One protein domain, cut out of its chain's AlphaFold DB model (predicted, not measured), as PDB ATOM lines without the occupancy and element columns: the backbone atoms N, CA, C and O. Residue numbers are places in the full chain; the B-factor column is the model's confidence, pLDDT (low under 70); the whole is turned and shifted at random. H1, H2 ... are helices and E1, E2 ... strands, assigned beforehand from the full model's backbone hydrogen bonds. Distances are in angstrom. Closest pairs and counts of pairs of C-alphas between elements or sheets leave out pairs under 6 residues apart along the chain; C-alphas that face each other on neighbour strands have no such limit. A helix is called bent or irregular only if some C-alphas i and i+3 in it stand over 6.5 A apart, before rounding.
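Overview. This is residues 101 to 303 of the 617 residues of an uncharacterized protein of Candidatus Aureabacteria bacterium SURF_26 (UniProt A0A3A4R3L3). Three long helices, H2, H4 and H6, run lengthwise, with H8 crossing between H2 and H4 and H6 side by side with H4 on its far side. H1 crosses one end of this stack, and H7 with the short H3 is at the other end, where a long loop, residues 244 to 267, also lies. The printed part has 203 residues with eight named helices and one named strand, in the order H1, E1, H2, H3, H4, H5, H6, H7, H8, and is mostly helix. It is compact, with a radius of gyration of the C-alphas of 19.0 A and spans of 58 by 44 by 37 A.

Along the chain. After residues 101 to 112, H1 covers residues 113 to 136, 33.0 A long, from C-alpha 113 at (120.871, 36.903, 27.243). E1 is residues 143 to 149 and pairs with no named strand. H2, residues 151 to 177, is 39.4 A long. H3 is residues 179 to 184. H4, residues 188 to 209, is 31.6 A long. H5 is residues 211 to 216. H6, residues 218 to 243, is 37.8 A long and ends with C-alpha 243 at (89.668, 26.182, 11.763). H7 is residues 268 to 279. H8, residues 281 to 300, is 28.6 A long, has a kink of 47 degrees near residue 294, and ends with C-alpha 300 at (111.498, 20.673, 31.150). H1 and H8 are irregular: C-alphas 116 and 119 are 7.1 A apart, and C-alphas 296 and 299 are 7.7 A apart.

Arrangement. H8 is the hub, touching four helices. With residues 290 to 297 it touches H2, only just about perpendicular at 71 degrees; the closest C-alphas are those of Phe 166 and Asp 293, 6.3 A apart. With residues 291 to 296 it touches H4, about perpendicular at 80 degrees, closest at Asp 198 and Ser 295, C-alphas 5.8 A apart. H2 and H4 are apart. H4 and H6 touch at a shallow tilt of 28 degrees, opposite ways, closest at the C-alphas of Ala 196 and Val 231, 5.3 A. H1 touches H2 with residues 113 to 119 alone, closest at the C-alphas of Ala 114 and Val 155, 5.0 A. H6 and H7 touch, closest at the C-alphas of Ile 243 and Arg 271, 5.0 A. H5 touches H6 only at the corner, closest at the C-alphas of Phe 214 and Leu 220, 5.3 A. H3 and H7 only just touch, with 3 pairs of C-alphas within 8 A; the closest are those of Glu 180 and Ile 270, 7.2 A. In H3, H4, H5, H6 and H7 every O i to N i+4 pair is within hydrogen-bond range, against 18 of 20 in H1, 21 of 23 in H2 and 14 of 16 in H8.

Size, cuts and confidence. The C-alphas farthest apart, of Ser 150 and Leu 253, are 60.7 A apart. The printed part has no cut. The link from H6 to H7, 24 residues, is long. The mean pLDDT of the printed part is 88.7; residue 102 and residues 107 to 110 are under 70.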
ATOM      1  N   ARG A 101     127.567  40.375  22.107       72.31
ATOM      2  CA  ARG A 101     127.475  41.631  21.349       72.31
ATOM      3  C   ARG A 101     127.317  42.826  22.283       72.31
ATOM      4  O   ARG A 101     126.833  42.693  23.402       72.31
ATOM      5  N   MET A 102     127.581  44.023  21.760       69.44
ATOM      6  CA  MET A 102     127.237  45.272  22.452       69.44
ATOM      7  C   MET A 102     125.730  45.420  22.705       69.44
ATOM      8  O   MET A 102     125.350  45.960  23.736       69.44
ATOM      9  N   VAL A 103     124.888  44.922  21.790       71.38
ATOM     10  CA  VAL A 103     123.421  45.002  21.909       71.38
ATOM     11  C   VAL A 103     122.827  43.981  22.881       71.38
ATOM     12  O   VAL A 103     121.655  44.099  23.210       71.38
ATOM     13  N   ALA A 104     123.607  42.989  23.330       78.31
ATOM     14  CA  ALA A 104     123.128  41.994  24.283       78.31
ATOM     15  C   ALA A 104     122.815  42.671  25.621       78.31
ATOM     16  O   ALA A 104     123.666  43.370  26.181       78.31
ATOM     17  N   ASP A 105     121.608  42.441  26.120       79.75
ATOM     18  CA  ASP A 105     121.063  43.109  27.297       79.75
ATOM     19  C   ASP A 105     120.437  42.098  28.271       79.75
ATOM     20  O   ASP A 105     120.567  40.877  28.105       79.75
ATOM     21  N   LEU A 106     119.819  42.600  29.341       79.69
ATOM     22  CA  LEU A 106     119.094  41.763  30.297       79.69
ATOM     23  C   LEU A 106     117.585  41.772  30.053       79.69
ATOM     24  O   LEU A 106     116.909  40.796  30.388       79.69
ATOM     25  N   ALA A 107     117.064  42.850  29.472       68.31
ATOM     26  CA  ALA A 107     115.648  43.180  29.532       68.31
ATOM     27  C   ALA A 107     114.854  42.944  28.239       68.31
ATOM     28  O   ALA A 107     113.633  42.806  28.331       68.31
ATOM     29  N   SER A 108     115.473  42.951  27.053       68.62
ATOM     30  CA  SER A 108     114.711  42.948  25.798       68.62
ATOM     31  C   SER A 108     114.301  41.549  25.352       68.62
ATOM     32  O   SER A 108     115.055  40.584  25.456       68.62
ATOM     33  N   ASP A 109     113.118  41.425  24.754       63.22
ATOM     34  CA  ASP A 109     112.622  40.124  24.285       63.22
ATOM     35  C   ASP A 109     113.481  39.533  23.149       63.22
ATOM     36  O   ASP A 109     113.561  38.314  22.987       63.22
ATOM     37  N   ASN A 110     114.155  40.397  22.381       64.75
ATOM     38  CA  ASN A 110     114.928  40.009  21.202       64.75
ATOM     39  C   ASN A 110     116.427  39.832  21.470       64.75
ATOM     40  O   ASN A 110     117.058  39.027  20.785       64.75
ATOM     41  N   TYR A 111     116.994  40.560  22.439       71.75
ATOM     42  CA  TYR A 111     118.436  40.576  22.707       71.75
ATOM     43  C   TYR A 111     118.805  40.192  24.144       71.75
ATOM     44  O   TYR A 111     119.999  40.138  24.456       71.75
ATOM     45  N   SER A 112     117.824  39.854  24.995       82.69
ATOM     46  CA  SER A 112     118.111  39.370  26.344       82.69
ATOM     47  C   SER A 112     118.915  38.079  26.295       82.69
ATOM     48  O   SER A 112     118.584  37.105  25.604       82.69
ATOM     49  N   ILE A 113     119.981  38.057  27.087       85.81
ATOM     50  CA  ILE A 113     120.871  36.903  27.243       85.81
ATOM     51  C   ILE A 113     120.122  35.699  27.830       85.81
ATOM     52  O   ILE A 113     120.461  34.555  27.512       85.81
ATOM     53  N   ALA A 114     119.074  35.939  28.629       86.44
ATOM     54  CA  ALA A 114     118.210  34.882  29.149       86.44
ATOM     55  C   ALA A 114     117.584  34.092  27.996       86.44
ATOM     56  O   ALA A 114     117.824  32.893  27.854       86.44
ATOM     57  N   THR A 115     116.851  34.791  27.130       82.06
ATOM     58  CA  THR A 115     116.105  34.207  26.013       82.06
ATOM     59  C   THR A 115     117.022  33.610  24.956       82.06
ATOM     60  O   THR A 115     116.747  32.540  24.420       82.06
ATOM     61  N   THR A 116     118.112  34.304  24.635       79.81
ATOM     62  CA  THR A 116     118.911  33.990  23.446       79.81
ATOM     63  C   THR A 116     120.078  33.039  23.704       79.81
ATOM     64  O   THR A 116     120.585  32.431  22.762       79.81
ATOM     65  N   ARG A 117     120.520  32.886  24.962       84.44
ATOM     66  CA  ARG A 117     121.670  32.034  25.309       84.44
ATOM     67  C   ARG A 117     121.402  31.096  26.475       84.44
ATOM     68  O   ARG A 117     121.598  29.891  26.326       84.44
ATOM     69  N   VAL A 118     120.950  31.612  27.615       88.19
ATOM     70  CA  VAL A 118     120.889  30.814  28.851       88.19
ATOM     71  C   VAL A 118     119.760  29.788  28.818       88.19
ATOM     72  O   VAL A 118     120.034  28.600  28.970       88.19
ATOM     73  N   ILE A 119     118.516  30.189  28.543       89.62
ATOM     74  CA  ILE A 119     117.361  29.272  28.551       89.62
ATOM     75  C   ILE A 119     117.532  28.116  27.555       89.62
ATOM     76  O   ILE A 119     117.376  26.961  27.965       89.62
ATOM     77  N   PRO A 120     117.917  28.353  26.283       86.88
ATOM     78  CA  PRO A 120     118.185  27.253  25.361       86.88
ATOM     79  C   PRO A 120     119.269  26.290  25.846       86.88
ATOM     80  O   PRO A 120     119.159  25.078  25.655       86.88
ATOM     81  N   THR A 121     120.306  26.818  26.496       87.75
ATOM     82  CA  THR A 121     121.406  26.011  27.033       87.75
ATOM     83  C   THR A 121     120.947  25.172  28.225       87.75
ATOM     84  O   THR A 121     121.315  23.999  28.298       87.75
ATOM     85  N   ILE A 122     120.079  25.705  29.099       91.75
ATOM     86  CA  ILE A 122     119.428  24.949  30.187       91.75
ATOM     87  C   ILE A 122     118.666  23.753  29.639       91.75
ATOM     88  O   ILE A 122     118.948  22.613  30.016       91.75
ATOM     89  N   VAL A 123     117.752  23.997  28.704       92.00
ATOM     90  CA  VAL A 123     116.924  22.943  28.107       92.00
ATOM     91  C   VAL A 123     117.796  21.877  27.442       92.00
ATOM     92  O   VAL A 123     117.573  20.680  27.631       92.00
ATOM     93  N   ARG A 124     118.825  22.296  26.695       89.19
ATOM     94  CA  ARG A 124     119.745  21.380  26.014       89.19
ATOM     95  C   ARG A 124     120.567  20.539  26.993       89.19
ATOM     96  O   ARG A 124     120.710  19.341  26.775       89.19
ATOM     97  N   THR A 125     121.078  21.148  28.059       92.38
ATOM     98  CA  THR A 125     121.872  20.462  29.093       92.38
ATOM     99  C   THR A 125     121.047  19.383  29.783       92.38
ATOM    100  O   THR A 125     121.488  18.245  29.905       92.38
ATOM    101  N   ILE A 126     119.808  19.711  30.152       94.75
ATOM    102  CA  ILE A 126     118.883  18.751  30.754       94.75
ATOM    103  C   ILE A 126     118.583  17.601  29.790       94.75
ATOM    104  O   ILE A 126     118.593  16.444  30.206       94.75
ATOM    105  N   LYS A 127     118.341  17.896  28.507       92.44
ATOM    106  CA  LYS A 127     118.097  16.866  27.492       92.44
ATOM    107  C   LYS A 127     119.285  15.906  27.367       92.44
ATOM    108  O   LYS A 127     119.083  14.696  27.397       92.44
ATOM    109  N   PHE A 128     120.508  16.430  27.278       92.31
ATOM    110  CA  PHE A 128     121.710  15.595  27.220       92.31
ATOM    111  C   PHE A 128     121.885  14.737  28.469       92.31
ATOM    112  O   PHE A 128     122.209  13.556  28.363       92.31
ATOM    113  N   GLU A 129     121.632  15.304  29.646       93.06
ATOM    114  CA  GLU A 129     121.708  14.548  30.888       93.06
ATOM    115  C   GLU A 129     120.640  13.445  30.936       93.06
ATOM    116  O   GLU A 129     120.944  12.323  31.330       93.06
ATOM    117  N   GLN A 130     119.415  13.699  30.470       93.12
ATOM    118  CA  GLN A 130     118.391  12.656  30.361       93.12
ATOM    119  C   GLN A 130     118.799  11.528  29.402       93.12
ATOM    120  O   GLN A 130     118.631  10.358  29.743       93.12
ATOM    121  N   GLU A 131     119.361  11.852  28.235       93.31
ATOM    122  CA  GLU A 131     119.859  10.858  27.269       93.31
ATOM    123  C   GLU A 131     120.994  10.010  27.862       93.31
ATOM    124  O   GLU A 131     120.996   8.783  27.729       93.31
ATOM    125  N   ARG A 132     121.933  10.653  28.567       91.62
ATOM    126  CA  ARG A 132     123.026   9.981  29.278       91.62
ATOM    127  C   ARG A 132     122.483   9.032  30.345       91.62
ATOM    128  O   ARG A 132     122.839   7.855  30.347       91.62
ATOM    129  N   ARG A 133     121.577   9.513  31.204       89.62
ATOM    130  CA  ARG A 133     120.954   8.700  32.257       89.62
ATOM    131  C   ARG A 133     120.187   7.513  31.682       89.62
ATOM    132  O   ARG A 133     120.361   6.404  32.168       89.62
ATOM    133  N   ALA A 134     119.433   7.703  30.601       91.00
ATOM    134  CA  ALA A 134     118.738   6.607  29.924       91.00
ATOM    135  C   ALA A 134     119.709   5.542  29.383       91.00
ATOM    136  O   ALA A 134     119.467   4.348  29.552       91.00
ATOM    137  N   LYS A 135     120.830   5.959  28.775       93.06
ATOM    138  CA  LYS A 135     121.874   5.049  28.271       93.06
ATOM    139  C   LYS A 135     122.562   4.263  29.390       93.06
ATOM    140  O   LYS A 135     122.941   3.114  29.181       93.06
ATOM    141  N   GLU A 136     122.735   4.881  30.552       86.56
ATOM    142  CA  GLU A 136     123.399   4.289  31.719       86.56
ATOM    143  C   GLU A 136     122.437   3.562  32.675       86.56
ATOM    144  O   GLU A 136     122.880   2.995  33.670       86.56
ATOM    145  N   GLY A 137     121.131   3.554  32.390       85.06
ATOM    146  CA  GLY A 137     120.124   2.951  33.267       85.06
ATOM    147  C   GLY A 137     119.898   3.715  34.579       85.06
ATOM    148  O   GLY A 137     119.476   3.121  35.567       85.06
ATOM    149  N   LEU A 138     120.185   5.019  34.601       83.75
ATOM    150  CA  LEU A 138     119.992   5.903  35.752       83.75
ATOM    151  C   LEU A 138     118.582   6.535  35.764       83.75
ATOM    152  O   LEU A 138     117.989   6.747  34.700       83.75
ATOM    153  N   PRO A 139     118.051   6.915  36.945       85.06
ATOM    154  CA  PRO A 139     116.760   7.594  37.063       85.06
ATOM    155  C   PRO A 139     116.710   8.924  36.291       85.06
ATOM    156  O   PRO A 139     117.678   9.689  36.334       85.06
ATOM    157  N   PRO A 140     115.587   9.271  35.633       89.81
ATOM    158  CA  PRO A 140     115.471  10.521  34.883       89.81
ATOM    159  C   PRO A 140     115.654  11.753  35.781       89.81
ATOM    160  O   PRO A 140     115.379  11.717  36.981       89.81
ATOM    161  N   VAL A 141     116.091  12.868  35.189       91.19
ATOM    162  CA  VAL A 141     116.224  14.149  35.900       91.19
ATOM    163  C   VAL A 141     114.844  14.629  36.354       91.19
ATOM    164  O   VAL A 141     113.989  14.915  35.516       91.19
ATOM    165  N   LYS A 142     114.646  14.736  37.672       91.06
ATOM    166  CA  LYS A 142     113.430  15.291  38.296       91.06
ATOM    167  C   LYS A 142     113.657  16.654  38.936       91.06
ATOM    168  O   LYS A 142     112.757  17.487  38.916       91.06
ATOM    169  N   ASP A 143     114.850  16.873  39.478       92.00
ATOM    170  CA  ASP A 143     115.224  18.085  40.195       92.00
ATOM    171  C   ASP A 143     116.482  18.698  39.570       92.00
ATOM    172  O   ASP A 143     117.469  18.003  39.307       92.00
ATOM    173  N   VAL A 144     116.438  20.008  39.340       95.38
ATOM    174  CA  VAL A 144     117.554  20.815  38.851       95.38
ATOM    175  C   VAL A 144     117.834  21.934  39.839       95.38
ATOM    176  O   VAL A 144     116.934  22.664  40.248       95.38
ATOM    177  N   ILE A 145     119.102  22.093  40.192       95.62
ATOM    178  CA  ILE A 145     119.585  23.121  41.103       95.62
ATOM    179  C   ILE A 145     120.322  24.154  40.277       95.62
ATOM    180  O   ILE A 145     121.400  23.895  39.748       95.62
ATOM    181  N   MET A 146     119.724  25.330  40.157       96.88
ATOM    182  CA  MET A 146     120.339  26.477  39.515       96.88
ATOM    183  C   MET A 146     121.231  27.171  40.538       96.88
ATOM    184  O   MET A 146     120.743  27.886  41.412       96.88
ATOM    185  N   PHE A 147     122.534  26.931  40.434       96.62
ATOM    186  CA  PHE A 147     123.554  27.588  41.235       96.62
ATOM    187  C   PHE A 147     123.977  28.881  40.530       96.62
ATOM    188  O   PHE A 147     124.672  28.856  39.516       96.62
ATOM    189  N   MET A 148     123.513  30.023  41.017       95.50
ATOM    190  CA  MET A 148     123.600  31.301  40.313       95.50
ATOM    191  C   MET A 148     124.519  32.264  41.054       95.50
ATOM    192  O   MET A 148     124.558  32.274  42.285       95.50
ATOM    193  N   TYR A 149     125.220  33.107  40.302       92.94
ATOM    194  CA  TYR A 149     126.097  34.133  40.859       92.94
ATOM    195  C   TYR A 149     125.879  35.484  40.180       92.94
ATOM    196  O   TYR A 149     125.851  35.558  38.951       92.94
ATOM    197  N   SER A 150     125.777  36.565  40.963       89.56
ATOM    198  CA  SER A 150     125.753  37.940  40.444       89.56
ATOM    199  C   SER A 150     124.691  38.135  39.344       89.56
ATOM    200  O   SER A 150     123.507  37.873  39.579       89.56
ATOM    201  N   GLN A 151     125.061  38.591  38.142       88.19
ATOM    202  CA  GLN A 151     124.140  38.734  37.002       88.19
ATOM    203  C   GLN A 151     123.459  37.410  36.600       88.19
ATOM    204  O   GLN A 151     122.326  37.432  36.116       88.19
ATOM    205  N   GLY A 152     124.089  36.259  36.848       91.50
ATOM    206  CA  GLY A 152     123.507  34.944  36.590       91.50
ATOM    207  C   GLY A 152     122.179  34.735  37.317       91.50
ATOM    208  O   GLY A 152     121.262  34.134  36.758       91.50
ATOM    209  N   THR A 153     122.009  35.326  38.505       90.88
ATOM    210  CA  THR A 153     120.733  35.317  39.240       90.88
ATOM    211  C   THR A 153     119.653  36.126  38.518       90.88
ATOM    212  O   THR A 153     118.498  35.708  38.444       90.88
ATOM    213  N   VAL A 154     120.012  37.275  37.933       87.81
ATOM    214  CA  VAL A 154     119.078  38.125  37.171       87.81
ATOM    215  C   VAL A 154     118.587  37.404  35.923       87.81
ATOM    216  O   VAL A 154     117.385  37.361  35.668       87.81
ATOM    217  N   VAL A 155     119.516  36.816  35.171       87.88
ATOM    218  CA  VAL A 155     119.223  36.087  33.934       87.88
ATOM    219  C   VAL A 155     118.349  34.864  34.221       87.88
ATOM    220  O   VAL A 155     117.376  34.604  33.514       87.88
ATOM    221  N   SER A 156     118.645  34.155  35.310       89.75
ATOM    222  CA  SER A 156     117.886  32.981  35.743       89.75
ATOM    223  C   SER A 156     116.465  33.315  36.175       89.75
ATOM    224  O   SER A 156     115.554  32.550  35.879       89.75
ATOM    225  N   TYR A 157     116.227  34.472  36.799       85.94
ATOM    226  CA  TYR A 157     114.865  34.911  37.119       85.94
ATOM    227  C   TYR A 157     113.980  35.025  35.861       85.94
ATOM    228  O   TYR A 157     112.803  34.666  35.903       85.94
ATOM    229  N   GLY A 158     114.551  35.426  34.718       84.56
ATOM    230  CA  GLY A 158     113.852  35.404  33.428       84.56
ATOM    231  C   GLY A 158     113.362  34.004  33.041       84.56
ATOM    232  O   GLY A 158     112.209  33.842  32.643       84.56
ATOM    233  N   PHE A 159     114.200  32.981  33.245       89.56
ATOM    234  CA  PHE A 159     113.824  31.579  33.043       89.56
ATOM    235  C   PHE A 159     112.703  31.136  33.988       89.56
ATOM    236  O   PHE A 159     111.704  30.587  33.522       89.56
ATOM    237  N   VAL A 160     112.838  31.409  35.293       89.38
ATOM    238  CA  VAL A 160     111.833  31.055  36.314       89.38
ATOM    239  C   VAL A 160     110.460  31.584  35.928       89.38
ATOM    240  O   VAL A 160     109.471  30.847  35.907       89.38
ATOM    241  N   ARG A 161     110.415  32.869  35.575       86.94
ATOM    242  CA  ARG A 161     109.199  33.563  35.179       86.94
ATOM    243  C   ARG A 161     108.598  32.960  33.908       86.94
ATOM    244  O   ARG A 161     107.405  32.664  33.880       86.94
ATOM    245  N   GLN A 162     109.405  32.755  32.867       89.00
ATOM    246  CA  GLN A 162     108.929  32.195  31.599       89.00
ATOM    247  C   GLN A 162     108.389  30.770  31.774       89.00
ATOM    248  O   GLN A 162     107.307  30.464  31.276       89.00
ATOM    249  N   LEU A 163     109.084  29.921  32.538       91.94
ATOM    250  CA  LEU A 163     108.636  28.562  32.840       91.94
ATOM    251  C   LEU A 163     107.337  28.549  33.650       91.94
ATOM    252  O   LEU A 163     106.453  27.745  33.363       91.94
ATOM    253  N   HIS A 164     107.195  29.441  34.634       90.56
ATOM    254  CA  HIS A 164     105.965  29.565  35.416       90.56
ATOM    255  C   HIS A 164     104.766  29.946  34.542       90.56
ATOM    256  O   HIS A 164     103.746  29.258  34.576       90.56
ATOM    257  N   TYR A 165     104.898  30.992  33.719       90.69
ATOM    258  CA  TYR A 165     103.825  31.407  32.812       90.69
ATOM    259  C   TYR A 165     103.475  30.315  31.799       90.69
ATOM    260  O   TYR A 165     102.294  30.040  31.593       90.69
ATOM    261  N   PHE A 166     104.483  29.646  31.234       94.06
ATOM    262  CA  PHE A 166     104.277  28.516  30.334       94.06
ATOM    263  C   PHE A 166     103.513  27.370  31.006       94.06
ATOM    264  O   PHE A 166     102.519  26.894  30.459       94.06
ATOM    265  N   ARG A 167     103.937  26.939  32.202       94.31
ATOM    266  CA  ARG A 167     103.260  25.875  32.961       94.31
ATOM    267  C   ARG A 167     101.819  26.230  33.256       94.31
ATOM    268  O   ARG A 167     100.944  25.402  33.043       94.31
ATOM    269  N   ARG A 168     101.576  27.452  33.725       92.50
ATOM    270  CA  ARG A 168     100.226  27.909  34.032       92.50
ATOM    271  C   ARG A 168      99.349  27.883  32.791       92.50
ATOM    272  O   ARG A 168      98.314  27.239  32.815       92.50
ATOM    273  N   GLN A 169      99.804  28.479  31.693       93.50
ATOM    274  CA  GLN A 169      99.036  28.487  30.452       93.50
ATOM    275  C   GLN A 169      98.819  27.075  29.888       93.50
ATOM    276  O   GLN A 169      97.761  26.795  29.337       93.50
ATOM    277  N   TYR A 170      99.784  26.166  30.059       95.38
ATOM    278  CA  TYR A 170      99.606  24.759  29.701       95.38
ATOM    279  C   TYR A 170      98.481  24.106  30.517       95.38
ATOM    280  O   TYR A 170      97.683  23.358  29.956       95.38
ATOM    281  N   MET A 171      98.412  24.384  31.824       94.31
ATOM    282  CA  MET A 171      97.347  23.874  32.692       94.31
ATOM    283  C   MET A 171      95.998  24.532  32.382       94.31
ATOM    284  O   MET A 171      95.008  23.815  32.319       94.31
ATOM    285  N   ASP A 172      95.969  25.839  32.097       93.56
ATOM    286  CA  ASP A 172      94.763  26.552  31.656       93.56
ATOM    287  C   ASP A 172      94.193  25.895  30.379       93.56
ATOM    288  O   ASP A 172      93.006  25.593  30.307       93.56
ATOM    289  N   TYR A 173      95.043  25.587  29.390       94.44
ATOM    290  CA  TYR A 173      94.626  24.893  28.162       94.44
ATOM    291  C   TYR A 173      94.178  23.451  28.406       94.44
ATOM    292  O   TYR A 173      93.235  22.985  27.765       94.44
ATOM    293  N   LEU A 174      94.825  22.740  29.331       94.69
ATOM    294  CA  LEU A 174      94.391  21.402  29.723       94.69
ATOM    295  C   LEU A 174      93.007  21.437  30.394       94.69
ATOM    296  O   LEU A 174      92.185  20.572  30.113       94.69
ATOM    297  N   GLU A 175      92.732  22.431  31.238       95.31
ATOM    298  CA  GLU A 175      91.436  22.614  31.898       95.31
ATOM    299  C   GLU A 175      90.338  23.041  30.910       95.31
ATOM    300  O   GLU A 175      89.248  22.466  30.898       95.31
ATOM    301  N   GLU A 176      90.629  24.007  30.037       94.50
ATOM    302  CA  GLU A 176      89.671  24.576  29.084       94.50
ATOM    303  C   GLU A 176      89.284  23.574  27.977       94.50
ATOM    304  O   GLU A 176      88.099  23.335  27.685       94.50
ATOM    305  N   PHE A 177      90.290  22.945  27.364       94.75
ATOM    306  CA  PHE A 177      90.111  22.105  26.178       94.75
ATOM    307  C   PHE A 177      90.068  20.604  26.498       94.75
ATOM    308  O   PHE A 177      89.457  19.842  25.744       94.75
ATOM    309  N   GLY A 178      90.652  20.159  27.616       93.38
ATOM    310  CA  GLY A 178      90.609  18.766  28.066       93.38
ATOM    311  C   GLY A 178      91.148  17.782  27.026       93.38
ATOM    312  O   GLY A 178      92.273  17.916  26.538       93.38
ATOM    313  N   ALA A 179      90.322  16.804  26.648       91.75
ATOM    314  CA  ALA A 179      90.680  15.772  25.675       91.75
ATOM    315  C   ALA A 179      91.073  16.334  24.296       91.75
ATOM    316  O   ALA A 179      91.891  15.722  23.610       91.75
ATOM    317  N   GLU A 180      90.547  17.502  23.891       95.12
ATOM    318  CA  GLU A 180      90.965  18.142  22.636       95.12
ATOM    319  C   GLU A 180      92.447  18.515  22.668       95.12
ATOM    320  O   GLU A 180      93.158  18.286  21.692       95.12
ATOM    321  N   TRP A 181      92.922  19.040  23.802       94.44
ATOM    322  CA  TRP A 181      94.320  19.416  23.981       94.44
ATOM    323  C   TRP A 181      95.227  18.189  23.954       94.44
ATOM    324  O   TRP A 181      96.186  18.140  23.187       94.44
ATOM    325  N   GLU A 182      94.893  17.152  24.722       93.00
ATOM    326  CA  GLU A 182      95.676  15.911  24.758       93.00
ATOM    327  C   GLU A 182      95.752  15.207  23.396       93.00
ATOM    328  O   GLU A 182      96.788  14.628  23.051       93.00
ATOM    329  N   ALA A 183      94.663  15.251  22.624       93.38
ATOM    330  CA  ALA A 183      94.617  14.725  21.267       93.38
ATOM    331  C   ALA A 183      95.449  15.580  20.302       93.38
ATOM    332  O   ALA A 183      96.225  15.021  19.525       93.38
ATOM    333  N   LEU A 184      95.363  16.911  20.403       93.38
ATOM    334  CA  LEU A 184      96.130  17.837  19.572       93.38
ATOM    335  C   LEU A 184      97.641  17.643  19.739       93.38
ATOM    336  O   LEU A 184      98.371  17.647  18.753       93.38
ATOM    337  N   LEU A 185      98.118  17.397  20.963       92.44
ATOM    338  CA  LEU A 185      99.543  17.158  21.232       92.44
ATOM    339  C   LEU A 185     100.118  15.933  20.498       92.44
ATOM    340  O   LEU A 185     101.337  15.812  20.368       92.44
ATOM    341  N   LYS A 186      99.258  15.020  20.035       92.44
ATOM    342  CA  LYS A 186      99.621  13.818  19.269       92.44
ATOM    343  C   LYS A 186      99.289  13.952  17.780       92.44
ATOM    344  O   LYS A 186      99.569  13.029  17.016       92.44
ATOM    345  N   ASP A 187      98.677  15.060  17.372       93.12
ATOM    346  CA  ASP A 187      98.232  15.282  16.002       93.12
ATOM    347  C   ASP A 187      99.437  15.502  15.067       93.12
ATOM    348  O   ASP A 187     100.304  16.328  15.374       93.12
ATOM    349  N   PRO A 188      99.511  14.804  13.918       92.31
ATOM    350  CA  PRO A 188     100.569  14.999  12.931       92.31
ATOM    351  C   PRO A 188     100.773  16.456  12.498       92.31
ATOM    352  O   PRO A 188     101.920  16.870  12.315       92.31
ATOM    353  N   GLU A 189      99.707  17.252  12.373       92.31
ATOM    354  CA  GLU A 189      99.820  18.657  11.965       92.31
ATOM    355  C   GLU A 189     100.437  19.518  13.071       92.31
ATOM    356  O   GLU A 189     101.303  20.352  12.800       92.31
ATOM    357  N   PHE A 190     100.077  19.264  14.332       92.62
ATOM    358  CA  PHE A 190     100.705  19.931  15.474       92.62
ATOM    359  C   PHE A 190     102.190  19.557  15.587       92.62
ATOM    360  O   PHE A 190     103.052  20.431  15.704       92.62
ATOM    361  N   LEU A 191     102.509  18.263  15.489       93.12
ATOM    362  CA  LEU A 191     103.885  17.761  15.547       93.12
ATOM    363  C   LEU A 191     104.752  18.311  14.404       93.12
ATOM    364  O   LEU A 191     105.919  18.633  14.622       93.12
ATOM    365  N   SER A 192     104.178  18.472  13.210       92.50
ATOM    366  CA  SER A 192     104.819  19.081  12.038       92.50
ATOM    367  C   SER A 192     105.234  20.537  12.303       92.50
ATOM    368  O   SER A 192     106.368  20.917  11.996       92.50
ATOM    369  N   VAL A 193     104.373  21.340  12.942       92.31
ATOM    370  CA  VAL A 193     104.723  22.714  13.352       92.31
ATOM    371  C   VAL A 193     105.777  22.720  14.450       92.31
ATOM    372  O   VAL A 193     106.755  23.458  14.342       92.31
ATOM    373  N   MET A 194     105.615  21.898  15.490       93.50
ATOM    374  CA  MET A 194     106.576  21.831  16.598       93.50
ATOM    375  C   MET A 194     107.968  21.429  16.126       93.50
ATOM    376  O   MET A 194     108.948  22.043  16.537       93.50
ATOM    377  N   PHE A 195     108.064  20.477  15.198       91.75
ATOM    378  CA  PHE A 195     109.335  20.093  14.594       91.75
ATOM    379  C   PHE A 195     109.991  21.251  13.825       91.75
ATOM    380  O   PHE A 195     111.192  21.492  13.963       91.75
ATOM    381  N   ALA A 196     109.214  22.004  13.040       92.50
ATOM    382  CA  ALA A 196     109.729  23.186  12.350       92.50
ATOM    383  C   ALA A 196     110.204  24.258  13.351       92.50
ATOM    384  O   ALA A 196     111.290  24.816  13.189       92.50
ATOM    385  N   MET A 197     109.426  24.511  14.410       90.75
ATOM    386  CA  MET A 197     109.765  25.479  15.458       90.75
ATOM    387  C   MET A 197     111.013  25.083  16.247       90.75
ATOM    388  O   MET A 197     111.834  25.952  16.546       90.75
ATOM    389  N   ASP A 198     111.199  23.796  16.544       87.56
ATOM    390  CA  ASP A 198     112.408  23.283  17.193       87.56
ATOM    391  C   ASP A 198     113.653  23.562  16.345       87.56
ATOM    392  O   ASP A 198     114.650  24.082  16.852       87.56
ATOM    393  N   ASN A 199     113.583  23.265  15.042       88.12
ATOM    394  CA  ASN A 199     114.685  23.505  14.110       88.12
ATOM    395  C   ASN A 199     115.004  24.995  13.996       88.12
ATOM    396  O   ASN A 199     116.167  25.390  14.093       88.12
ATOM    397  N   PHE A 200     113.979  25.834  13.842       89.50
ATOM    398  CA  PHE A 200     114.165  27.279  13.789       89.50
ATOM    399  C   PHE A 200     114.782  27.820  15.076       89.50
ATOM    400  O   PHE A 200     115.738  28.589  15.020       89.50
ATOM    401  N   THR A 201     114.287  27.387  16.235       83.19
ATOM    402  CA  THR A 201     114.817  27.804  17.536       83.19
ATOM    403  C   THR A 201     116.278  27.397  17.680       83.19
ATOM    404  O   THR A 201     117.107  28.218  18.068       83.19
ATOM    405  N   LEU A 202     116.634  26.165  17.302       83.38
ATOM    406  CA  LEU A 202     118.019  25.700  17.311       83.38
ATOM    407  C   LEU A 202     118.919  26.568  16.422       83.38
ATOM    408  O   LEU A 202     119.967  27.022  16.878       83.38
ATOM    409  N   ILE A 203     118.512  26.826  15.178       87.19
ATOM    410  CA  ILE A 203     119.307  27.613  14.227       87.19
ATOM    411  C   ILE A 203     119.413  29.066  14.684       87.19
ATOM    412  O   ILE A 203     120.499  29.633  14.625       87.19
ATOM    413  N   LYS A 204     118.332  29.653  15.209       85.00
ATOM    414  CA  LYS A 204     118.345  30.988  15.814       85.00
ATOM    415  C   LYS A 204     119.350  31.066  16.961       85.00
ATOM    416  O   LYS A 204     120.135  32.007  17.019       85.00
ATOM    417  N   ASN A 205     119.393  30.061  17.830       77.38
ATOM    418  CA  ASN A 205     120.364  30.022  18.926       77.38
ATOM    419  C   ASN A 205     121.807  29.914  18.410       77.38
ATOM    420  O   ASN A 205     122.690  30.605  18.916       77.38
ATOM    421  N   ILE A 206     122.054  29.094  17.380       81.75
ATOM    422  CA  ILE A 206     123.373  29.003  16.734       81.75
ATOM    423  C   ILE A 206     123.749  30.348  16.105       81.75
ATOM    424  O   ILE A 206     124.871  30.806  16.297       81.75
ATOM    425  N   GLN A 207     122.820  30.999  15.405       85.69
ATOM    426  CA  GLN A 207     123.029  32.300  14.774       85.69
ATOM    427  C   GLN A 207     123.397  33.372  15.804       85.69
ATOM    428  O   GLN A 207     124.330  34.132  15.569       85.69
ATOM    429  N   VAL A 208     122.762  33.384  16.981       77.81
ATOM    430  CA  VAL A 208     123.118  34.322  18.061       77.81
ATOM    431  C   VAL A 208     124.500  34.028  18.664       77.81
ATOM    432  O   VAL A 208     125.213  34.943  19.090       77.81
ATOM    433  N   GLN A 209     124.899  32.759  18.744       74.62
ATOM    434  CA  GLN A 209     126.209  32.374  19.279       74.62
ATOM    435  C   GLN A 209     127.342  32.590  18.265       74.62
ATOM    436  O   GLN A 209     128.450  32.951  18.654       74.62
ATOM    437  N   ARG A 210     127.061  32.403  16.971       80.56
ATOM    438  CA  ARG A 210     128.023  32.413  15.856       80.56
ATOM    439  C   ARG A 210     127.708  33.479  14.816       80.56
ATOM    440  O   ARG A 210     127.825  33.263  13.615       80.56
ATOM    441  N   GLU A 211     127.294  34.648  15.269       76.81
ATOM    442  CA  GLU A 211     126.731  35.652  14.374       76.81
ATOM    443  C   GLU A 211     127.685  36.091  13.257       76.81
ATOM    444  O   GLU A 211     127.261  36.213  12.114       76.81
ATOM    445  N   ARG A 212     128.981  36.258  13.553       82.50
ATOM    446  CA  ARG A 212     129.987  36.626  12.540       82.50
ATOM    447  C   ARG A 212     130.076  35.612  11.403       82.50
ATOM    448  O   ARG A 212     130.392  36.003  10.282       82.50
ATOM    449  N   ASP A 213     129.808  34.341  11.687       86.88
ATOM    450  CA  ASP A 213     129.792  33.296  10.667       86.88
ATOM    451  C   ASP A 213     128.584  33.510   9.745       86.88
ATOM    452  O   ASP A 213     128.746  33.545   8.531       86.88
ATOM    453  N   PHE A 214     127.402  33.792  10.306       89.00
ATOM    454  CA  PHE A 214     126.196  34.130   9.537       89.00
ATOM    455  C   PHE A 214     126.310  35.478   8.801       89.00
ATOM    456  O   PHE A 214     125.765  35.638   7.716       89.00
ATOM    457  N   GLU A 215     127.016  36.475   9.337       85.88
ATOM    458  CA  GLU A 215     127.241  37.750   8.637       85.88
ATOM    459  C   GLU A 215     128.148  37.579   7.410       85.88
ATOM    460  O   GLU A 215     127.950  38.237   6.381       85.88
ATOM    461  N   ARG A 216     129.151  36.703   7.516       90.88
ATOM    462  CA  ARG A 216     130.144  36.460   6.463       90.88
ATOM    463  C   ARG A 216     129.649  35.479   5.407       90.88
ATOM    464  O   ARG A 216     129.966  35.667   4.235       90.88
ATOM    465  N   ASP A 217     128.881  34.472   5.807       93.31
ATOM    466  CA  ASP A 217     128.462  33.373   4.946       93.31
ATOM    467  C   ASP A 217     127.015  33.570   4.430       93.31
ATOM    468  O   ASP A 217     126.053  33.494   5.204       93.31
ATOM    469  N   PRO A 218     126.815  33.844   3.123       93.38
ATOM    470  CA  PRO A 218     125.480  33.974   2.546       93.38
ATOM    471  C   PRO A 218     124.652  32.683   2.599       93.38
ATOM    472  O   PRO A 218     123.428  32.785   2.685       93.38
ATOM    473  N   ASP A 219     125.273  31.502   2.601       94.19
ATOM    474  CA  ASP A 219     124.554  30.227   2.639       94.19
ATOM    475  C   ASP A 219     123.954  29.983   4.027       94.19
ATOM    476  O   ASP A 219     122.810  29.534   4.141       94.19
ATOM    477  N   LEU A 220     124.668  30.369   5.092       92.69
ATOM    478  CA  LEU A 220     124.133  30.337   6.459       92.69
ATOM    479  C   LEU A 220     122.940  31.288   6.632       92.69
ATOM    480  O   LEU A 220     121.965  30.927   7.295       92.69
ATOM    481  N   ARG A 221     122.968  32.475   6.003       92.38
ATOM    482  CA  ARG A 221     121.808  33.391   5.993       92.38
ATOM    483  C   ARG A 221     120.626  32.800   5.248       92.38
ATOM    484  O   ARG A 221     119.534  32.746   5.800       92.38
ATOM    485  N   LEU A 222     120.855  32.292   4.038       93.31
ATOM    486  CA  LEU A 222     119.802  31.667   3.245       93.31
ATOM    487  C   LEU A 222     119.172  30.481   3.989       93.31
ATOM    488  O   LEU A 222     117.961  30.281   3.936       93.31
ATOM    489  N   PHE A 223     119.977  29.696   4.704       92.50
ATOM    490  CA  PHE A 223     119.500  28.595   5.536       92.50
ATOM    491  C   PHE A 223     118.645  29.066   6.724       92.50
ATOM    492  O   PHE A 223     117.587  28.483   6.990       92.50
ATOM    493  N   TYR A 224     119.064  30.135   7.409       92.81
ATOM    494  CA  TYR A 224     118.271  30.781   8.457       92.81
ATOM    495  C   TYR A 224     116.921  31.279   7.918       92.81
ATOM    496  O   TYR A 224     115.874  30.915   8.460       92.81
ATOM    497  N   ASP A 225     116.938  32.038   6.818       92.69
ATOM    498  CA  ASP A 225     115.741  32.630   6.212       92.69
ATOM    499  C   ASP A 225     114.755  31.553   5.745       92.69
ATOM    500  O   ASP A 225     113.571  31.607   6.075       92.69
ATOM    501  N   ARG A 226     115.248  30.491   5.094       93.19
ATOM    502  CA  ARG A 226     114.415  29.346   4.693       93.19
ATOM    503  C   ARG A 226     113.764  28.650   5.878       93.19
ATOM    504  O   ARG A 226     112.616  28.225   5.782       93.19
ATOM    505  N   THR A 227     114.475  28.503   6.994       92.94
ATOM    506  CA  THR A 227     113.888  27.846   8.169       92.94
ATOM    507  C   THR A 227     112.817  28.730   8.809       92.94
ATOM    508  O   THR A 227     111.785  28.225   9.251       92.94
ATOM    509  N   LYS A 228     113.016  30.054   8.808       92.44
ATOM    510  CA  LYS A 228     111.997  31.014   9.241       92.44
ATOM    511  C   LYS A 228     110.731  30.906   8.381       92.44
ATOM    512  O   LYS A 228     109.647  30.724   8.931       92.44
ATOM    513  N   GLU A 229     110.875  30.939   7.056       93.75
ATOM    514  CA  GLU A 229     109.761  30.787   6.107       93.75
ATOM    515  C   GLU A 229     109.017  29.459   6.305       93.75
ATOM    516  O   GLU A 229     107.785  29.425   6.322       93.75
ATOM    517  N   GLN A 230     109.748  28.360   6.524       93.75
ATOM    518  CA  GLN A 230     109.150  27.052   6.796       93.75
ATOM    519  C   GLN A 230     108.283  27.058   8.057       93.75
ATOM    520  O   GLN A 230     107.189  26.497   8.036       93.75
ATOM    521  N   VAL A 231     108.733  27.686   9.148       91.81
ATOM    522  CA  VAL A 231     107.926  27.800  10.374       91.81
ATOM    523  C   VAL A 231     106.669  28.622  10.136       91.81
ATOM    524  O   VAL A 231     105.591  28.199  10.548       91.81
ATOM    525  N   GLU A 232     106.783  29.763   9.456       90.19
ATOM    526  CA  GLU A 232     105.640  30.632   9.156       90.19
ATOM    527  C   GLU A 232     104.593  29.906   8.297       90.19
ATOM    528  O   GLU A 232     103.399  29.920   8.615       90.19
ATOM    529  N   GLN A 233     105.035  29.195   7.256       91.25
ATOM    530  CA  GLN A 233     104.160  28.399   6.399       91.25
ATOM    531  C   GLN A 233     103.482  27.262   7.174       91.25
ATOM    532  O   GLN A 233     102.265  27.091   7.091       91.25
ATOM    533  N   LYS A 234     104.246  26.490   7.956       91.62
ATOM    534  CA  LYS A 234     103.707  25.379   8.753       91.62
ATOM    535  C   LYS A 234     102.704  25.865   9.792       91.62
ATOM    536  O   LYS A 234     101.641  25.266   9.922       91.62
ATOM    537  N   TYR A 235     103.007  26.961  10.482       88.81
ATOM    538  CA  TYR A 235     102.094  27.577  11.440       88.81
ATOM    539  C   TYR A 235     100.787  28.020  10.770       88.81
ATOM    540  O   TYR A 235      99.709  27.773  11.302       88.81
ATOM    541  N   THR A 236     100.870  28.622   9.579       87.88
ATOM    542  CA  THR A 236      99.693  29.076   8.819       87.88
ATOM    543  C   THR A 236      98.791  27.901   8.448       87.88
ATOM    544  O   THR A 236      97.609  27.908   8.790       87.88
ATOM    545  N   ASN A 237      99.366  26.849   7.859       88.69
ATOM    546  CA  ASN A 237      98.644  25.624   7.506       88.69
ATOM    547  C   ASN A 237      97.986  24.972   8.731       88.69
ATOM    548  O   ASN A 237      96.859  24.495   8.658       88.69
ATOM    549  N   PHE A 238      98.676  24.965   9.871       90.06
ATOM    550  CA  PHE A 238      98.143  24.405  11.109       90.06
ATOM    551  C   PHE A 238      96.961  25.206  11.662       90.06
ATOM    552  O   PHE A 238      95.956  24.623  12.062       90.06
ATOM    553  N   VAL A 239      97.033  26.539  11.645       87.56
ATOM    554  CA  VAL A 239      95.903  27.392  12.046       87.56
ATOM    555  C   VAL A 239      94.707  27.188  11.111       87.56
ATOM    556  O   VAL A 239      93.567  27.150  11.571       87.56
ATOM    557  N   GLU A 240      94.942  27.035   9.806       87.31
ATOM    558  CA  GLU A 240      93.886  26.712   8.840       87.31
ATOM    559  C   GLU A 240      93.277  25.332   9.097       87.31
ATOM    560  O   GLU A 240      92.054  25.225   9.148       87.31
ATOM    561  N   TYR A 241      94.102  24.319   9.372       90.38
ATOM    562  CA  TYR A 241      93.661  22.978   9.762       90.38
ATOM    563  C   TYR A 241      92.763  22.994  11.004       90.38
ATOM    564  O   TYR A 241      91.697  22.379  10.998       90.38
ATOM    565  N   LEU A 242      93.150  23.732  12.051       89.19
ATOM    566  CA  LEU A 242      92.343  23.856  13.267       89.19
ATOM    567  C   LEU A 242      90.974  24.498  13.002       89.19
ATOM    568  O   LEU A 242      89.992  24.158  13.660       89.19
ATOM    569  N   ILE A 243      90.894  25.428  12.048       88.00
ATOM    570  CA  ILE A 243      89.668  26.182  11.763       88.00
ATOM    571  C   ILE A 243      88.755  25.440  10.790       88.00
ATOM    572  O   ILE A 243      87.536  25.399  10.989       88.00
ATOM    573  N   ASP A 244      89.329  24.868   9.742       88.00
ATOM    574  CA  ASP A 244      88.629  24.047   8.770       88.00
ATOM    575  C   ASP A 244      89.578  23.004   8.158       88.00
ATOM    576  O   ASP A 244      90.266  23.287   7.173       88.00
ATOM    577  N   PRO A 245      89.585  21.765   8.674       88.62
ATOM    578  CA  PRO A 245      90.501  20.740   8.196       88.62
ATOM    579  C   PRO A 245      90.172  20.256   6.774       88.62
ATOM    580  O   PRO A 245      91.005  19.600   6.152       88.62
ATOM    581  N   SER A 246      89.003  20.601   6.210       88.56
ATOM    582  CA  SER A 246      88.669  20.274   4.814       88.56
ATOM    583  C   SER A 246      89.504  21.054   3.796       88.56
ATOM    584  O   SER A 246      89.677  20.593   2.671       88.56
ATOM    585  N   THR A 247      90.087  22.184   4.206       85.94
ATOM    586  CA  THR A 247      91.001  22.972   3.368       85.94
ATOM    587  C   THR A 247      92.287  22.207   3.054       85.94
ATOM    588  O   THR A 247      92.733  22.202   1.908       85.94
ATOM    589  N   LEU A 248      92.844  21.493   4.041       85.88
ATOM    590  CA  LEU A 248      94.012  20.625   3.860       85.88
ATOM    591  C   LEU A 248      93.633  19.221   3.362       85.88
ATOM    592  O   LEU A 248      94.409  18.597   2.639       85.88
ATOM    593  N   PHE A 249      92.446  18.726   3.724       89.12
ATOM    594  CA  PHE A 249      91.985  17.371   3.404       89.12
ATOM    595  C   PHE A 249      90.650  17.378   2.636       89.12
ATOM    596  O   PHE A 249      89.646  16.877   3.144       89.12
ATOM    597  N   PRO A 250      90.615  17.882   1.387       87.56
ATOM    598  CA  PRO A 250      89.365  18.068   0.638       87.56
ATOM    599  C   PRO A 250      88.659  16.755   0.273       87.56
ATOM    600  O   PRO A 250      87.453  16.735   0.046       87.56
ATOM    601  N   ASN A 251      89.398  15.643   0.238       91.44
ATOM    602  CA  ASN A 251      88.866  14.320  -0.105       91.44
ATOM    603  C   ASN A 251      88.353  13.535   1.118       91.44
ATOM    604  O   ASN A 251      87.907  12.397   0.970       91.44
ATOM    605  N   VAL A 252      88.434  14.103   2.326       88.88
ATOM    606  CA  VAL A 252      87.969  13.453   3.556       88.88
ATOM    607  C   VAL A 252      86.518  13.845   3.829       88.88
ATOM    608  O   VAL A 252      86.208  14.999   4.106       88.88
ATOM    609  N   LEU A 253      85.621  12.859   3.764       83.25
ATOM    610  CA  LEU A 253      84.175  13.066   3.924       83.25
ATOM    611  C   LEU A 253      83.741  13.218   5.391       83.25
ATOM    612  O   LEU A 253      82.745  13.877   5.676       83.25
ATOM    613  N   GLN A 254      84.480  12.612   6.323       86.38
ATOM    614  CA  GLN A 254      84.195  12.663   7.754       86.38
ATOM    615  C   GLN A 254      85.501  12.778   8.539       86.38
ATOM    616  O   GLN A 254      86.432  12.011   8.314       86.38
ATOM    617  N   PHE A 255      85.541  13.734   9.464       89.56
ATOM    618  CA  PHE A 255      86.663  13.943  10.374       89.56
ATOM    619  C   PHE A 255      86.350  13.304  11.719       89.56
ATOM    620  O   PHE A 255      85.220  13.396  12.207       89.56
ATOM    621  N   ASP A 256      87.354  12.665  12.299       90.44
ATOM    622  CA  ASP A 256      87.227  11.973  13.571       90.44
ATOM    623  C   ASP A 256      87.207  12.963  14.751       90.44
ATOM    624  O   ASP A 256      87.860  14.013  14.698       90.44
ATOM    625  N   PRO A 257      86.481  12.652  15.837       89.62
ATOM    626  CA  PRO A 257      86.509  13.481  17.028       89.62
ATOM    627  C   PRO A 257      87.795  13.235  17.853       89.62
ATOM    628  O   PRO A 257      88.523  12.255  17.622       89.62
ATOM    629  N   PRO A 258      88.127  14.131  18.799       88.19
ATOM    630  CA  PRO A 258      89.383  14.098  19.550       88.19
ATOM    631  C   PRO A 258      89.630  12.789  20.308       88.19
ATOM    632  O   PRO A 258      90.769  12.332  20.362       88.19
ATOM    633  N   GLU A 259      88.577  12.129  20.786       85.81
ATOM    634  CA  GLU A 259      88.637  10.931  21.630       85.81
ATOM    635  C   GLU A 259      89.092   9.663  20.886       85.81
ATOM    636  O   GLU A 259      89.437   8.664  21.519       85.81
ATOM    637  N   THR A 260      89.092   9.655  19.548       84.44
ATOM    638  CA  THR A 260      89.483   8.464  18.775       84.44
ATOM    639  C   THR A 260      90.991   8.420  18.512       84.44
ATOM    640  O   THR A 260      91.683   9.429  18.546       84.44
ATOM    641  N   GLY A 261      91.546   7.252  18.185       79.25
ATOM    642  CA  GLY A 261      92.942   7.145  17.724       79.25
ATOM    643  C   GLY A 261      93.155   7.508  16.246       79.25
ATOM    644  O   GLY A 261      94.251   7.312  15.732       79.25
ATOM    645  N   LYS A 262      92.109   7.950  15.537       84.00
ATOM    646  CA  LYS A 262      92.112   8.136  14.080       84.00
ATOM    647  C   LYS A 262      92.398   9.587  13.685       84.00
ATOM    648  O   LYS A 262      92.239  10.506  14.488       84.00
ATOM    649  N   TYR A 263      92.821   9.761  12.438       84.62
ATOM    650  CA  TYR A 263      93.215  11.026  11.820       84.62
ATOM    651  C   TYR A 263      92.677  11.072  10.376       84.62
ATOM    652  O   TYR A 263      92.676  10.020   9.725       84.62
ATOM    653  N   PRO A 264      92.262  12.239   9.840       86.88
ATOM    654  CA  PRO A 264      92.331  13.589  10.423       86.88
ATOM    655  C   PRO A 264      91.190  13.932  11.389       86.88
ATOM    656  O   PRO A 264      90.104  13.351  11.329       86.88
ATOM    657  N   LYS A 265      91.453  14.891  12.286       91.31
ATOM    658  CA  LYS A 265      90.587  15.225  13.426       91.31
ATOM    659  C   LYS A 265      89.877  16.570  13.272       91.31
ATOM    660  O   LYS A 265      90.291  17.425  12.491       91.31
ATOM    661  N   LYS A 266      88.806  16.765  14.047       91.50
ATOM    662  CA  LYS A 266      88.183  18.075  14.306       91.50
ATOM    663  C   LYS A 266      88.227  18.399  15.794       91.50
ATOM    664  O   LYS A 266      87.913  17.542  16.613       91.50
ATOM    665  N   TYR A 267      88.538  19.654  16.108       93.19
ATOM    666  CA  TYR A 267      88.668  20.168  17.473       93.19
ATOM    667  C   TYR A 267      87.703  21.346  17.686       93.19
ATOM    668  O   TYR A 267      88.093  22.490  17.453       93.19
ATOM    669  N   PRO A 268      86.417  21.103  18.003       92.44
ATOM    670  CA  PRO A 268      85.417  22.164  18.121       92.44
ATOM    671  C   PRO A 268      85.813  23.313  19.056       92.44
ATOM    672  O   PRO A 268      85.723  24.470  18.642       92.44
ATOM    673  N   LYS A 269      86.295  23.022  20.272       93.75
ATOM    674  CA  LYS A 269      86.674  24.065  21.237       93.75
ATOM    675  C   LYS A 269      87.930  24.810  20.800       93.75
ATOM    676  O   LYS A 269      87.970  26.038  20.832       93.75
ATOM    677  N   ILE A 270      88.949  24.085  20.337       93.12
ATOM    678  CA  ILE A 270      90.197  24.711  19.867       93.12
ATOM    679  C   ILE A 270      89.941  25.549  18.608       93.12
ATOM    680  O   ILE A 270      90.542  26.607  18.433       93.12
ATOM    681  N   ARG A 271      89.005  25.131  17.749       93.00
ATOM    682  CA  ARG A 271      88.544  25.917  16.599       93.00
ATOM    683  C   ARG A 271      87.931  27.244  17.033       93.00
ATOM    684  O   ARG A 271      88.245  28.268  16.430       93.00
ATOM    685  N   GLU A 272      87.057  27.243  18.036       92.12
ATOM    686  CA  GLU A 272      86.472  28.474  18.586       92.12
ATOM    687  C   GLU A 272      87.559  29.407  19.129       92.12
ATOM    688  O   GLU A 272      87.579  30.591  18.784       92.12
ATOM    689  N   TYR A 273      88.534  28.864  19.863       89.56
ATOM    690  CA  TYR A 273      89.696  29.628  20.318       89.56
ATOM    691  C   TYR A 273      90.541  30.171  19.151       89.56
ATOM    692  O   TYR A 273      90.956  31.331  19.157       89.56
ATOM    693  N   GLY A 274      90.745  29.381  18.096       86.62
ATOM    694  CA  GLY A 274      91.429  29.811  16.875       86.62
ATOM    695  C   GLY A 274      90.702  30.948  16.147       86.62
ATOM    696  O   GLY A 274      91.344  31.871  15.642       86.62
ATOM    697  N   LEU A 275      89.364  30.934  16.132       89.38
ATOM    698  CA  LEU A 275      88.548  32.036  15.611       89.38
ATOM    699  C   LEU A 275      88.667  33.289  16.489       89.38
ATOM    700  O   LEU A 275      88.819  34.382  15.941       89.38
ATOM    701  N   LYS A 276      88.689  33.137  17.819       88.31
ATOM    702  CA  LYS A 276      88.962  34.233  18.762       88.31
ATOM    703  C   LYS A 276      90.330  34.868  18.488       88.31
ATOM    704  O   LYS A 276      90.419  36.076  18.299       88.31
ATOM    705  N   CYS A 277      91.373  34.057  18.308       85.00
ATOM    706  CA  CYS A 277      92.717  34.521  17.943       85.00
ATOM    707  C   CYS A 277      92.774  35.262  16.591       85.00
ATOM    708  O   CYS A 277      93.697  36.040  16.356       85.00
ATOM    709  N   ARG A 278      91.830  35.036  15.663       82.25
ATOM    710  CA  ARG A 278      91.744  35.829  14.419       82.25
ATOM    711  C   ARG A 278      91.148  37.216  14.650       82.25
ATOM    712  O   ARG A 278      91.497  38.140  13.922       82.25
ATOM    713  N   GLN A 279      90.240  37.336  15.611       86.50
ATOM    714  CA  GLN A 279      89.506  38.567  15.904       86.50
ATOM    715  C   GLN A 279      90.251  39.450  16.913       86.50
ATOM    716  O   GLN A 279      90.184  40.672  16.819       86.50
ATOM    717  N   GLU A 280      90.997  38.838  17.834       89.19
ATOM    718  CA  GLU A 280      91.645  39.505  18.962       89.19
ATOM    719  C   GLU A 280      93.184  39.428  18.851       89.19
ATOM    720  O   GLU A 280      93.771  38.356  19.038       89.19
ATOM    721  N   PRO A 281      93.878  40.553  18.567       86.69
ATOM    722  CA  PRO A 281      95.338  40.575  18.431       86.69
ATOM    723  C   PRO A 281      96.095  40.120  19.684       86.69
ATOM    724  O   PRO A 281      97.156  39.505  19.564       86.69
ATOM    725  N   GLU A 282      95.564  40.402  20.873       86.88
ATOM    726  CA  GLU A 282      96.184  40.021  22.146       86.88
ATOM    727  C   GLU A 282      96.166  38.502  22.353       86.88
ATOM    728  O   GLU A 282      97.195  37.910  22.682       86.88
ATOM    729  N   GLU A 283      95.039  37.844  22.066       88.12
ATOM    730  CA  GLU A 283      94.939  36.381  22.114       88.12
ATOM    731  C   GLU A 283      95.850  35.725  21.082       88.12
ATOM    732  O   GLU A 283      96.548  34.760  21.392       88.12
ATOM    733  N   LYS A 284      95.940  36.300  19.875       86.69
ATOM    734  CA  LYS A 284      96.907  35.844  18.870       86.69
ATOM    735  C   LYS A 284      98.330  35.878  19.416       86.69
ATOM    736  O   LYS A 284      99.054  34.894  19.293       86.69
ATOM    737  N   GLN A 285      98.746  37.000  20.003       87.62
ATOM    738  CA  GLN A 285     100.088  37.140  20.574       87.62
ATOM    739  C   GLN A 285     100.319  36.144  21.714       87.62
ATOM    740  O   GLN A 285     101.372  35.506  21.758       87.62
ATOM    741  N   ARG A 286      99.324  35.952  22.586       88.00
ATOM    742  CA  ARG A 286      99.365  34.980  23.683       88.00
ATOM    743  C   ARG A 286      99.512  33.541  23.174       88.00
ATOM    744  O   ARG A 286     100.340  32.797  23.701       88.00
ATOM    745  N   ALA A 287      98.773  33.158  22.134       87.25
ATOM    746  CA  ALA A 287      98.856  31.837  21.514       87.25
ATOM    747  C   ALA A 287     100.207  31.614  20.809       87.25
ATOM    748  O   ALA A 287     100.842  30.577  21.003       87.25
ATOM    749  N   VAL A 288     100.701  32.601  20.049       86.56
ATOM    750  CA  VAL A 288     102.032  32.523  19.418       86.56
ATOM    751  C   VAL A 288     103.128  32.379  20.474       86.56
ATOM    752  O   VAL A 288     103.993  31.510  20.343       86.56
ATOM    753  N   LYS A 289     103.083  33.189  21.539       88.50
ATOM    754  CA  LYS A 289     104.060  33.118  22.628       88.50
ATOM    755  C   LYS A 289     104.034  31.757  23.315       88.50
ATOM    756  O   LYS A 289     105.094  31.194  23.580       88.50
ATOM    757  N   PHE A 290     102.847  31.198  23.536       91.56
ATOM    758  CA  PHE A 290     102.711  29.858  24.088       91.56
ATOM    759  C   PHE A 290     103.326  28.790  23.191       91.56
ATOM    760  O   PHE A 290     104.041  27.937  23.694       91.56
ATOM    761  N   MET A 291     103.103  28.836  21.876       88.81
ATOM    762  CA  MET A 291     103.696  27.866  20.947       88.81
ATOM    763  C   MET A 291     105.227  27.954  20.940       88.81
ATOM    764  O   MET A 291     105.912  26.930  20.926       88.81
ATOM    765  N   GLN A 292     105.775  29.172  21.007       87.75
ATOM    766  CA  GLN A 292     107.217  29.394  21.154       87.75
ATOM    767  C   GLN A 292     107.734  28.782  22.458       87.75
ATOM    768  O   GLN A 292     108.687  28.001  22.439       87.75
ATOM    769  N   ASP A 293     107.064  29.058  23.576       91.50
ATOM    770  CA  ASP A 293     107.432  28.514  24.882       91.50
ATOM    771  C   ASP A 293     107.254  27.000  24.951       91.50
ATOM    772  O   ASP A 293     108.098  26.322  25.519       91.50
ATOM    773  N   TYR A 294     106.226  26.444  24.319       92.75
ATOM    774  CA  TYR A 294     106.004  25.007  24.229       92.75
ATOM    775  C   TYR A 294     107.135  24.329  23.454       92.75
ATOM    776  O   TYR A 294     107.682  23.321  23.911       92.75
ATOM    777  N   SER A 295     107.553  24.904  22.321       89.19
ATOM    778  CA  SER A 295     108.692  24.382  21.559       89.19
ATOM    779  C   SER A 295     109.978  24.370  22.400       89.19
ATOM    780  O   SER A 295     110.716  23.389  22.413       89.19
ATOM    781  N   LEU A 296     110.202  25.401  23.215       88.56
ATOM    782  CA  LEU A 296     111.417  25.521  24.013       88.56
ATOM    783  C   LEU A 296     111.368  24.719  25.327       88.56
ATOM    784  O   LEU A 296     112.354  24.097  25.705       88.56
ATOM    785  N   LEU A 297     110.241  24.724  26.039       92.88
ATOM    786  CA  LEU A 297     110.159  24.353  27.456       92.88
ATOM    787  C   LEU A 297     109.407  23.048  27.732       92.88
ATOM    788  O   LEU A 297     109.472  22.551  28.856       92.88
ATOM    789  N   ARG A 298     108.726  22.440  26.747       91.81
ATOM    790  CA  ARG A 298     107.927  21.217  26.981       91.81
ATOM    791  C   ARG A 298     108.715  20.075  27.635       91.81
ATOM    792  O   ARG A 298     108.181  19.395  28.503       91.81
ATOM    793  N   ASN A 299     109.995  19.912  27.288       89.31
ATOM    794  CA  ASN A 299     110.848  18.836  27.816       89.31
ATOM    795  C   ASN A 299     111.282  19.066  29.271       89.31
ATOM    796  O   ASN A 299     111.718  18.135  29.940       89.31
ATOM    797  N   VAL A 300     111.167  20.302  29.765       93.94
ATOM    798  CA  VAL A 300     111.498  20.673  31.150       93.94
ATOM    799  C   VAL A 300     110.253  21.046  31.958       93.94
ATOM    800  O   VAL A 300     110.350  21.453  33.115       93.94
ATOM    801  N   ARG A 301     109.058  20.878  31.371       93.94
ATOM    802  CA  ARG A 301     107.782  21.251  31.988       93.94
ATOM    803  C   ARG A 301     107.550  20.546  33.316       93.94
ATOM    804  O   ARG A 301     107.032  21.187  34.210       93.94
ATOM    805  N   GLU A 302     107.973  19.299  33.478       92.19
ATOM    806  CA  GLU A 302     107.743  18.512  34.704       92.19
ATOM    807  C   GLU A 302     108.929  18.527  35.686       92.19
ATOM    808  O   GLU A 302     108.891  17.867  36.718       92.19
ATOM    809  N   ILE A 303     110.007  19.253  35.374       93.81
ATOM    810  CA  ILE A 303     111.230  19.254  36.190       93.81
ATOM    811  C   ILE A 303     111.138  20.307  37.288       93.81
ATOM    812  O   ILE A 303     110.888  21.479  37.019       93.81
TER     813      ILE A 303